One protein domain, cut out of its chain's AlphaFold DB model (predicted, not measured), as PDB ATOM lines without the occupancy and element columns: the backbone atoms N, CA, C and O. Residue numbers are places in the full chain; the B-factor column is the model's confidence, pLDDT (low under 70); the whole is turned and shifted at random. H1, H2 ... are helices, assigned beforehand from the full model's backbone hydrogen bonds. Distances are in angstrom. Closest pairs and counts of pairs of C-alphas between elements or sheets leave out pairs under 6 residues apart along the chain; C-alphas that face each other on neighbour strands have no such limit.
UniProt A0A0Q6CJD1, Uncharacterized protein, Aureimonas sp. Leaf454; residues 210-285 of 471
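AT A GLANCE: This is residues 210 to 285 of the 471 residues of an uncharacterized protein of Aureimonas sp. Leaf454 (UniProt A0A0Q6CJD1). Look for two small lobes of three short crossed helices each, H1 to H3 and H4 to H6, set end to end, with H1 and H6 packed together in the middle and H3 and H5 toward opposite ends. Residues 241 to 251 run along one side, from H3 past H1 to H4. The printed part has 76 residues with six named helices, H1 to H6 in chain order, and no named strand: all helix. It is compact, with a radius of gyration of the C-alphas of 12.2 A and spans of 38 by 19 by 19 A.

HOW THE PARTS SIT: Start at H6, residues 270 to 281; its residues 274 to 278 alone touch H1, residues 211 to 216, closest at the C-alphas of Ala 216 and Leu 278, 6.0 A, at a steep tilt of 53 degrees, the same way. Residues 270 to 274 alone touch H4, residues 252 to 258, closest at C-alphas 252 and 270, 5.3 A. H5, residues 260 to 266, touches H4 only at the corner, closest at C-alphas 256 and 263, 4.9 A. Next find H3, residues 229 to 240, about perpendicular to H1 at 80 degrees; its residues 229 to 233 alone touch H1, closest at the C-alphas of Pro 211 and Ala 229, 5.3 A. H2, residues 219 to 225, touches H1 only at the corner, closest at C-alphas 215 and 222, 5.1 A. H3 and H6 are apart. In all six helices every O i to N i+4 pair is within hydrogen-bond range.

IN THESE COORDINATES: Find C-alpha 211 at (135.797, 182.009, 273.597), where H1 begins; it measures 8.5 A, H2 10.1 A, H3 13.8 A, H4 9.6 A and H5 10.1 A. H6 runs 13.8 A to C-alpha 281 at (132.735, 195.342, 283.513).

THE WHOLE: The C-alphas farthest apart, of Phe 242 and Ala 264, are 38.6 A apart. The printed part has no cut, the link from H3 to H4 is long, and no printed residue is under 70 in pLDDT.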
ATOM      1  N   ASP A 210     134.971 182.123 269.121       94.25
ATOM      2  CA  ASP A 210     135.417 183.232 269.964       94.25
ATOM      3  C   ASP A 210     135.086 182.921 271.435       94.25
ATOM      4  O   ASP A 210     133.957 183.159 271.882       94.25
ATOM      5  N   PRO A 211     136.047 182.382 272.211       96.12
ATOM      6  CA  PRO A 211     135.797 182.009 273.597       96.12
ATOM      7  C   PRO A 211     135.509 183.208 274.488       96.12
ATOM      8  O   PRO A 211     134.703 183.092 275.405       96.12
ATOM      9  N   LEU A 212     136.126 184.364 274.230       96.81
ATOM     10  CA  LEU A 212     135.900 185.557 275.042       96.81
ATOM     11  C   LEU A 212     134.491 186.090 274.814       96.81
ATOM     12  O   LEU A 212     133.815 186.485 275.763       96.81
ATOM     13  N   ARG A 213     134.019 186.058 273.566       95.56
ATOM     14  CA  ARG A 213     132.640 186.418 273.255       95.56
ATOM     15  C   ARG A 213     131.652 185.456 273.906       95.56
ATOM     16  O   ARG A 213     130.720 185.918 274.552       95.56
ATOM     17  N   TYR A 214     131.921 184.153 273.841       95.81
ATOM     18  CA  TYR A 214     131.145 183.134 274.547       95.81
ATOM     19  C   TYR A 214     131.088 183.367 276.066       95.81
ATOM     20  O   TYR A 214     130.007 183.331 276.656       95.81
ATOM     21  N   GLY A 215     132.229 183.657 276.697       96.44
ATOM     22  CA  GLY A 215     132.291 183.988 278.119       96.44
ATOM     23  C   GLY A 215     131.513 185.256 278.452       96.44
ATOM     24  O   GLY A 215     130.769 185.280 279.425       96.44
ATOM     25  N   ALA A 216     131.619 186.295 277.623       96.25
ATOM     26  CA  ALA A 216     130.925 187.560 277.843       96.25
ATOM     27  C   ALA A 216     129.401 187.431 277.685       96.25
ATOM     28  O   ALA A 216     128.653 188.147 278.351       96.25
ATOM     29  N   SER A 217     128.945 186.504 276.840       93.12
ATOM     30  CA  SER A 217     127.525 186.201 276.617       93.12
ATOM     31  C   SER A 217     126.842 185.559 277.829       93.12
ATOM     32  O   SER A 217     125.616 185.562 277.907       93.12
ATOM     33  N   HIS A 218     127.607 185.048 278.799       91.94
ATOM     34  CA  HIS A 218     127.067 184.335 279.954       91.94
ATOM     35  C   HIS A 218     127.666 184.858 281.254       91.94
ATOM     36  O   HIS A 218     128.854 184.697 281.529       91.94
ATOM     37  N   LEU A 219     126.827 185.475 282.087       90.94
ATOM     38  CA  LEU A 219     127.284 186.129 283.312       90.94
ATOM     39  C   LEU A 219     127.998 185.161 284.275       90.94
ATOM     40  O   LEU A 219     128.999 185.530 284.883       90.94
ATOM     41  N   ASP A 220     127.517 183.924 284.394       92.69
ATOM     42  CA  ASP A 220     128.149 182.877 285.200       92.69
ATOM     43  C   ASP A 220     129.558 182.528 284.695       92.69
ATOM     44  O   ASP A 220     130.487 182.451 285.498       92.69
ATOM     45  N   LEU A 221     129.747 182.409 283.377       95.44
ATOM     46  CA  LEU A 221     131.056 182.135 282.773       95.44
ATOM     47  C   LEU A 221     132.002 183.324 282.895       95.44
ATOM     48  O   LEU A 221     133.171 183.141 283.235       95.44
ATOM     49  N   ALA A 222     131.505 184.541 282.679       95.06
ATOM     50  CA  ALA A 222     132.295 185.749 282.863       95.06
ATOM     51  C   ALA A 222     132.784 185.891 284.315       95.06
ATOM     52  O   ALA A 222     133.932 186.268 284.542       95.06
ATOM     53  N   MET A 223     131.952 185.539 285.303       93.19
ATOM     54  CA  MET A 223     132.346 185.528 286.717       93.19
ATOM     55  C   MET A 223     133.308 184.385 287.065       93.19
ATOM     56  O   MET A 223     134.191 184.577 287.901       93.19
ATOM     57  N   ALA A 224     133.131 183.204 286.468       96.19
ATOM     58  CA  ALA A 224     133.924 182.018 286.785       96.19
ATOM     59  C   ALA A 224     135.304 182.015 286.112       96.19
ATOM     60  O   ALA A 224     136.296 181.653 286.746       96.19
ATOM     61  N   PHE A 225     135.368 182.412 284.841       97.56
ATOM     62  CA  PHE A 225     136.549 182.250 283.989       97.56
ATOM     63  C   PHE A 225     137.152 183.580 283.525       97.56
ATOM     64  O   PHE A 225     138.327 183.622 283.163       97.56
ATOM     65  N   GLY A 226     136.393 184.682 283.556       97.12
ATOM     66  CA  GLY A 226     136.876 185.985 283.097       97.12
ATOM     67  C   GLY A 226     137.403 185.917 281.662       97.12
ATOM     68  O   GLY A 226     136.706 185.455 280.765       97.12
ATOM     69  N   SER A 227     138.639 186.374 281.442       97.00
ATOM     70  CA  SER A 227     139.316 186.343 280.139       97.00
ATOM     71  C   SER A 227     140.138 185.068 279.868       97.00
ATOM     72  O   SER A 227     140.911 185.035 278.908       97.00
ATOM     73  N   ASP A 228     139.975 183.997 280.659       97.69
ATOM     74  CA  ASP A 228     140.622 182.703 280.399       97.69
ATOM     75  C   ASP A 228     139.964 181.981 279.211       97.69
ATOM     76  O   ASP A 228     139.032 181.183 279.344       97.69
ATOM     77  N   ALA A 229     140.484 182.264 278.018       96.38
ATOM     78  CA  ALA A 229     140.015 181.677 276.772       96.38
ATOM     79  C   ALA A 229     140.082 180.139 276.770       96.38
ATOM     80  O   ALA A 229     139.182 179.498 276.235       96.38
ATOM     81  N   ALA A 230     141.104 179.531 277.378       95.19
ATOM     82  CA  ALA A 230     141.258 178.076 277.380       95.19
ATOM     83  C   ALA A 230     140.218 177.398 278.283       95.19
ATOM     84  O   ALA A 230     139.689 176.341 277.932       95.19
ATOM     85  N   ALA A 231     139.899 178.001 279.431       97.44
ATOM     86  CA  ALA A 231     138.814 177.531 280.287       97.44
ATOM     87  C   ALA A 231     137.445 177.672 279.602       97.44
ATOM     88  O   ALA A 231     136.630 176.756 279.679       97.44
ATOM     89  N   LEU A 232     137.221 178.770 278.874       97.69
ATOM     90  CA  LEU A 232     135.982 179.018 278.132       97.69
ATOM     91  C   LEU A 232     135.783 178.046 276.962       97.69
ATOM     92  O   LEU A 232     134.680 177.529 276.792       97.69
ATOM     93  N   VAL A 233     136.838 177.747 276.194       96.12
ATOM     94  CA  VAL A 233     136.799 176.695 275.158       96.12
ATOM     95  C   VAL A 233     136.442 175.356 275.785       96.12
ATOM     96  O   VAL A 233     135.504 174.707 275.337       96.12
ATOM     97  N   ARG A 234     137.150 174.963 276.849       94.88
ATOM     98  CA  ARG A 234     136.910 173.690 277.535       94.88
ATOM     99  C   ARG A 234     135.475 173.578 278.034       94.88
ATOM    100  O   ARG A 234     134.828 172.578 277.765       94.88
ATOM    101  N   HIS A 235     134.962 174.623 278.680       96.12
ATOM    102  CA  HIS A 235     133.574 174.655 279.129       96.12
ATOM    103  C   HIS A 235     132.596 174.502 277.957       96.12
ATOM    104  O   HIS A 235     131.653 173.721 278.041       96.12
ATOM    105  N   TYR A 236     132.804 175.222 276.848       93.75
ATOM    106  CA  TYR A 236     131.922 175.105 275.687       93.75
ATOM    107  C   TYR A 236     131.923 173.693 275.095       93.75
ATOM    108  O   TYR A 236     130.866 173.155 274.781       93.75
ATOM    109  N   VAL A 237     133.105 173.097 274.967       91.69
ATOM    110  CA  VAL A 237     133.300 171.754 274.419       91.69
ATOM    111  C   VAL A 237     132.673 170.684 275.323       91.69
ATOM    112  O   VAL A 237     131.935 169.841 274.831       91.69
ATOM    113  N   GLU A 238     132.922 170.740 276.634       90.00
ATOM    114  CA  GLU A 238     132.514 169.696 277.588       90.00
ATOM    115  C   GLU A 238     131.034 169.769 277.995       90.00
ATOM    116  O   GLU A 238     130.438 168.740 278.309       90.00
ATOM    117  N   SER A 239     130.431 170.961 278.027       88.31
ATOM    118  CA  SER A 239     129.046 171.124 278.496       88.31
ATOM    119  C   SER A 239     128.265 172.203 277.759       88.31
ATOM    120  O   SER A 239     127.120 171.981 277.372       88.31
ATOM    121  N   GLY A 240     128.864 173.371 277.523       87.94
ATOM    122  CA  GLY A 240     128.149 174.543 277.021       87.94
ATOM    123  C   GLY A 240     127.456 174.321 275.677       87.94
ATOM    124  O   GLY A 240     126.353 174.820 275.465       87.94
ATOM    125  N   SER A 241     128.073 173.555 274.782       83.06
ATOM    126  CA  SER A 241     127.500 173.227 273.480       83.06
ATOM    127  C   SER A 241     126.247 172.345 273.618       83.06
ATOM    128  O   SER A 241     125.222 172.648 273.005       83.06
ATOM    129  N   PHE A 242     126.289 171.322 274.472       77.00
ATOM    130  CA  PHE A 242     125.166 170.425 274.766       77.00
ATOM    131  C   PHE A 242     124.050 171.105 275.569       77.00
ATOM    132  O   PHE A 242     122.883 170.763 275.415       77.00
ATOM    133  N   GLU A 243     124.392 172.107 276.381       82.00
ATOM    134  CA  GLU A 243     123.430 172.972 277.074       82.00
ATOM    135  C   GLU A 243     122.717 173.962 276.130       82.00
ATOM    136  O   GLU A 243     121.805 174.665 276.562       82.00
ATOM    137  N   GLY A 244     123.127 174.050 274.858       78.31
ATOM    138  CA  GLY A 244     122.571 175.007 273.896       78.31
ATOM    139  C   GLY A 244     122.999 176.454 274.162       78.31
ATOM    140  O   GLY A 244     122.311 177.393 273.767       78.31
ATOM    141  N   ARG A 245     124.125 176.664 274.857       86.38
ATOM    142  CA  ARG A 245     124.620 178.007 275.174       86.38
ATOM    143  C   ARG A 245     125.086 178.742 273.918       86.38
ATOM    144  O   ARG A 245     125.892 178.225 273.146       86.38
ATOM    145  N   VAL A 246     124.638 179.985 273.765       84.06
ATOM    146  CA  VAL A 246     124.891 180.816 272.578       84.06
ATOM    147  C   VAL A 246     126.189 181.612 272.689       84.06
ATOM    148  O   VAL A 246     126.542 182.134 273.742       84.06
ATOM    149  N   VAL A 247     126.931 181.759 271.597       85.94
ATOM    150  CA  VAL A 247     128.218 182.478 271.628       85.94
ATOM    151  C   VAL A 247     128.070 183.993 271.517       85.94
ATOM    152  O   VAL A 247     128.983 184.716 271.902       85.94
ATOM    153  N   ASP A 248     126.931 184.488 271.045       82.44
ATOM    154  CA  ASP A 248     126.696 185.854 270.567       82.44
ATOM    155  C   ASP A 248     125.735 186.690 271.433       82.44
ATOM    156  O   ASP A 248     125.378 187.801 271.048       82.44
ATOM    157  N   GLY A 249     125.388 186.219 272.635       85.25
ATOM    158  CA  GLY A 249     124.546 186.940 273.602       85.25
ATOM    159  C   GLY A 249     125.138 188.240 274.179       85.25
ATOM    160  O   GLY A 249     124.427 189.006 274.821       85.25
ATOM    161  N   PHE A 250     126.423 188.525 273.966       91.75
ATOM    162  CA  PHE A 250     127.062 189.812 274.270       91.75
ATOM    163  C   PHE A 250     127.226 190.639 272.996       91.75
ATOM    164  O   PHE A 250     127.553 190.072 271.960       91.75
ATOM    165  N   ASP A 251     127.106 191.969 273.048       90.12
ATOM    166  CA  ASP A 251     127.429 192.855 271.917       90.12
ATOM    167  C   ASP A 251     128.448 193.939 272.341       90.12
ATOM    168  O   ASP A 251     128.069 194.924 272.974       90.12
ATOM    169  N   PRO A 252     129.746 193.823 271.978       93.69
ATOM    170  CA  PRO A 252     130.789 194.775 272.333       93.69
ATOM    171  C   PRO A 252     130.580 196.130 271.668       93.69
ATOM    172  O   PRO A 252     131.029 197.137 272.212       93.69
ATOM    173  N   ALA A 253     129.923 196.189 270.505       92.38
ATOM    174  CA  ALA A 253     129.613 197.462 269.873       92.38
ATOM    175  C   ALA A 253     128.518 198.173 270.673       92.38
ATOM    176  O   ALA A 253     128.704 199.329 271.059       92.38
ATOM    177  N   ALA A 254     127.432 197.466 271.013       89.19
ATOM    178  CA  ALA A 254     126.399 197.998 271.900       89.19
ATOM    179  C   ALA A 254     126.990 198.409 273.257       89.19
ATOM    180  O   ALA A 254     126.716 199.507 273.743       89.19
ATOM    181  N   TYR A 255     127.878 197.593 273.819       94.31
ATOM    182  CA  TYR A 255     128.590 197.873 275.061       94.31
ATOM    183  C   TYR A 255     129.399 199.178 274.980       94.31
ATOM    184  O   TYR A 255     129.202 200.077 275.797       94.31
ATOM    185  N   LEU A 256     130.231 199.362 273.951       94.38
ATOM    186  CA  LEU A 256     130.986 200.607 273.749       94.38
ATOM    187  C   LEU A 256     130.080 201.832 273.585       94.38
ATOM    188  O   LEU A 256     130.393 202.903 274.103       94.38
ATOM    189  N   THR A 257     128.956 201.688 272.880       91.69
ATOM    190  CA  THR A 257     128.007 202.797 272.688       91.69
ATOM    191  C   THR A 257     127.202 203.124 273.945       91.69
ATOM    192  O   THR A 257     126.843 204.282 274.153       91.69
ATOM    193  N   SER A 258     126.967 202.134 274.809       92.06
ATOM    194  CA  SER A 258     126.216 202.290 276.059       92.06
ATOM    195  C   SER A 258     127.019 203.025 277.132       92.06
ATOM    196  O   SER A 258     126.444 203.726 277.966       92.06
ATOM    197  N   TYR A 259     128.350 202.910 277.101       93.75
ATOM    198  CA  TYR A 259     129.244 203.495 278.099       93.75
ATOM    199  C   TYR A 259     130.203 204.502 277.468       93.75
ATOM    200  O   TYR A 259     131.195 204.154 276.825       93.75
ATOM    201  N   ARG A 260     129.921 205.790 277.692       91.38
ATOM    202  CA  ARG A 260     130.683 206.906 277.110       91.38
ATOM    203  C   ARG A 260     132.181 206.854 277.435       91.38
ATOM    204  O   ARG A 260     132.992 207.242 276.599       91.38
ATOM    205  N   ASP A 261     132.537 206.430 278.643       94.25
ATOM    206  CA  ASP A 261     133.922 206.251 279.082       94.25
ATOM    207  C   ASP A 261     134.648 205.189 278.247       94.25
ATOM    208  O   ASP A 261     135.756 205.445 277.777       94.25
ATOM    209  N   LEU A 262     133.998 204.056 277.968       94.38
ATOM    210  CA  LEU A 262     134.577 202.980 277.163       94.38
ATOM    211  C   LEU A 262     134.719 203.388 275.698       94.38
ATOM    212  O   LEU A 262     135.769 203.164 275.102       94.38
ATOM    213  N   GLY A 263     133.708 204.054 275.132       91.06
ATOM    214  CA  GLY A 263     133.802 204.617 273.784       91.06
ATOM    215  C   GLY A 263     134.942 205.635 273.649       91.06
ATOM    216  O   GLY A 263     135.641 205.651 272.637       91.06
ATOM    217  N   ALA A 264     135.189 206.449 274.682       93.25
ATOM    218  CA  ALA A 264     136.310 207.392 274.707       93.25
ATOM    219  C   ALA A 264     137.676 206.700 274.856       93.25
ATOM    220  O   ALA A 264     138.661 207.175 274.293       93.25
ATOM    221  N   GLN A 265     137.741 205.599 275.609       95.81
ATOM    222  CA  GLN A 265     138.979 204.869 275.879       95.81
ATOM    223  C   GLN A 265     139.382 203.927 274.736       95.81
ATOM    224  O   GLN A 265     140.555 203.873 274.370       95.81
ATOM    225  N   PHE A 266     138.430 203.175 274.186       96.31
ATOM    226  CA  PHE A 266     138.686 202.076 273.251       96.31
ATOM    227  C   PHE A 266     138.248 202.374 271.814       96.31
ATOM    228  O   PHE A 266     138.600 201.624 270.899       96.31
ATOM    229  N   GLY A 267     137.498 203.456 271.582       94.62
ATOM    230  CA  GLY A 267     136.960 203.778 270.262       94.62
ATOM    231  C   GLY A 267     136.062 202.654 269.749       94.62
ATOM    232  O   GLY A 267     135.054 202.337 270.369       94.62
ATOM    233  N   SER A 268     136.438 202.044 268.623       95.06
ATOM    234  CA  SER A 268     135.727 200.922 267.992       95.06
ATOM    235  C   SER A 268     136.402 199.559 268.212       95.06
ATOM    236  O   SER A 268     136.127 198.611 267.475       95.06
ATOM    237  N   ASN A 269     137.334 199.446 269.165       96.50
ATOM    238  CA  ASN A 269     138.044 198.195 269.426       96.50
ATOM    239  C   ASN A 269     137.149 197.202 270.189       96.50
ATOM    240  O   ASN A 269     137.102 197.201 271.419       96.50
ATOM    241  N   LEU A 270     136.455 196.342 269.438       95.50
ATOM    242  CA  LEU A 270     135.527 195.348 269.986       95.50
ATOM    243  C   LEU A 270     136.224 194.314 270.877       95.50
ATOM    244  O   LEU A 270     135.663 193.902 271.884       95.50
ATOM    245  N   TYR A 271     137.458 193.934 270.541       95.38
ATOM    246  CA  TYR A 271     138.237 192.995 271.347       95.38
ATOM    247  C   TYR A 271     138.564 193.582 272.726       95.38
ATOM    248  O   TYR A 271     138.336 192.935 273.747       95.38
ATOM    249  N   ALA A 272     139.016 194.840 272.772       96.69
ATOM    250  CA  ALA A 272     139.267 195.542 274.031       96.69
ATOM    251  C   ALA A 272     137.984 195.733 274.856       96.69
ATOM    252  O   ALA A 272     138.029 195.652 276.080       96.69
ATOM    253  N   ALA A 273     136.841 195.942 274.198       96.75
ATOM    254  CA  ALA A 273     135.543 196.036 274.860       96.75
ATOM    255  C   ALA A 273     135.128 194.713 275.527       96.75
ATOM    256  O   ALA A 273     134.725 194.720 276.690       96.75
ATOM    257  N   THR A 274     135.270 193.586 274.819       97.00
ATOM    258  CA  THR A 274     135.001 192.246 275.367       97.00
ATOM    259  C   THR A 274     135.928 191.933 276.539       97.00
ATOM    260  O   THR A 274     135.452 191.528 277.598       97.00
ATOM    261  N   LEU A 275     137.236 192.185 276.397       97.31
ATOM    262  CA  LEU A 275     138.189 192.009 277.498       97.31
ATOM    263  C   LEU A 275     137.838 192.887 278.697       97.31
ATOM    264  O   LEU A 275     137.783 192.388 279.813       97.31
ATOM    265  N   HIS A 276     137.528 194.167 278.477       97.50
ATOM    266  CA  HIS A 276     137.113 195.057 279.555       97.50
ATOM    267  C   HIS A 276     135.891 194.509 280.295       97.50
ATOM    268  O   HIS A 276     135.868 194.525 281.526       97.50
ATOM    269  N   TYR A 277     134.876 194.029 279.568       97.31
ATOM    270  CA  TYR A 277     133.676 193.465 280.178       97.31
ATOM    271  C   TYR A 277     134.002 192.275 281.087       97.31
ATOM    272  O   TYR A 277     133.620 192.285 282.259       97.31
ATOM    273  N   LEU A 278     134.758 191.307 280.564       97.69
ATOM    274  CA  LEU A 278     135.172 190.100 281.282       97.69
ATOM    275  C   LEU A 278     136.071 190.406 282.478       97.69
ATOM    276  O   LEU A 278     135.927 189.811 283.542       97.69
ATOM    277  N   GLU A 279     137.007 191.335 282.314       96.69
ATOM    278  CA  GLU A 279     137.993 191.624 283.342       96.69
ATOM    279  C   GLU A 279     137.408 192.505 284.431       96.69
ATOM    280  O   GLU A 279     137.635 192.204 285.599       96.69
ATOM    281  N   SER A 280     136.666 193.564 284.083       95.31
ATOM    282  CA  SER A 280     136.204 194.600 285.021       95.31
ATOM    283  C   SER A 280     134.717 194.939 284.922       95.31
ATOM    284  O   SER A 280     134.093 195.171 285.954       95.31
ATOM    285  N   GLY A 281     134.122 194.925 283.728       95.44
ATOM    286  CA  GLY A 281     132.735 195.342 283.513       95.44
ATOM    287  C   GLY A 281     131.717 194.566 284.346       95.44
ATOM    288  O   GLY A 281     130.836 195.181 284.942       95.44
ATOM    289  N   VAL A 282     131.879 193.247 284.469       93.75
ATOM    290  CA  VAL A 282     131.028 192.410 285.332       93.75
ATOM    291  C   VAL A 282     131.139 192.818 286.804       93.75
ATOM    292  O   VAL A 282     130.125 192.974 287.480       93.75
ATOM    293  N   ARG A 283     132.356 193.081 287.299       94.06
ATOM    294  CA  ARG A 283     132.595 193.546 288.681       94.06
ATOM    295  C   ARG A 283     132.034 194.944 288.941       94.06
ATOM    296  O   ARG A 283     131.739 195.288 290.078       94.06
ATOM    297  N   GLU A 284     131.901 195.741 287.890       94.81
ATOM    298  CA  GLU A 284     131.288 197.070 287.911       94.81
ATOM    299  C   GLU A 284     129.764 197.027 287.699       94.81
ATOM    300  O   GLU A 284     129.132 198.078 287.615       94.81
ATOM    301  N   HIS A 285     129.170 195.829 287.611       95.19
ATOM    302  CA  HIS A 285     127.749 195.600 287.323       95.19
ATOM    303  C   HIS A 285     127.290 196.247 286.008       95.19
ATOM    304  O   HIS A 285     126.156 196.719 285.882       95.19
TER     305      HIS A 285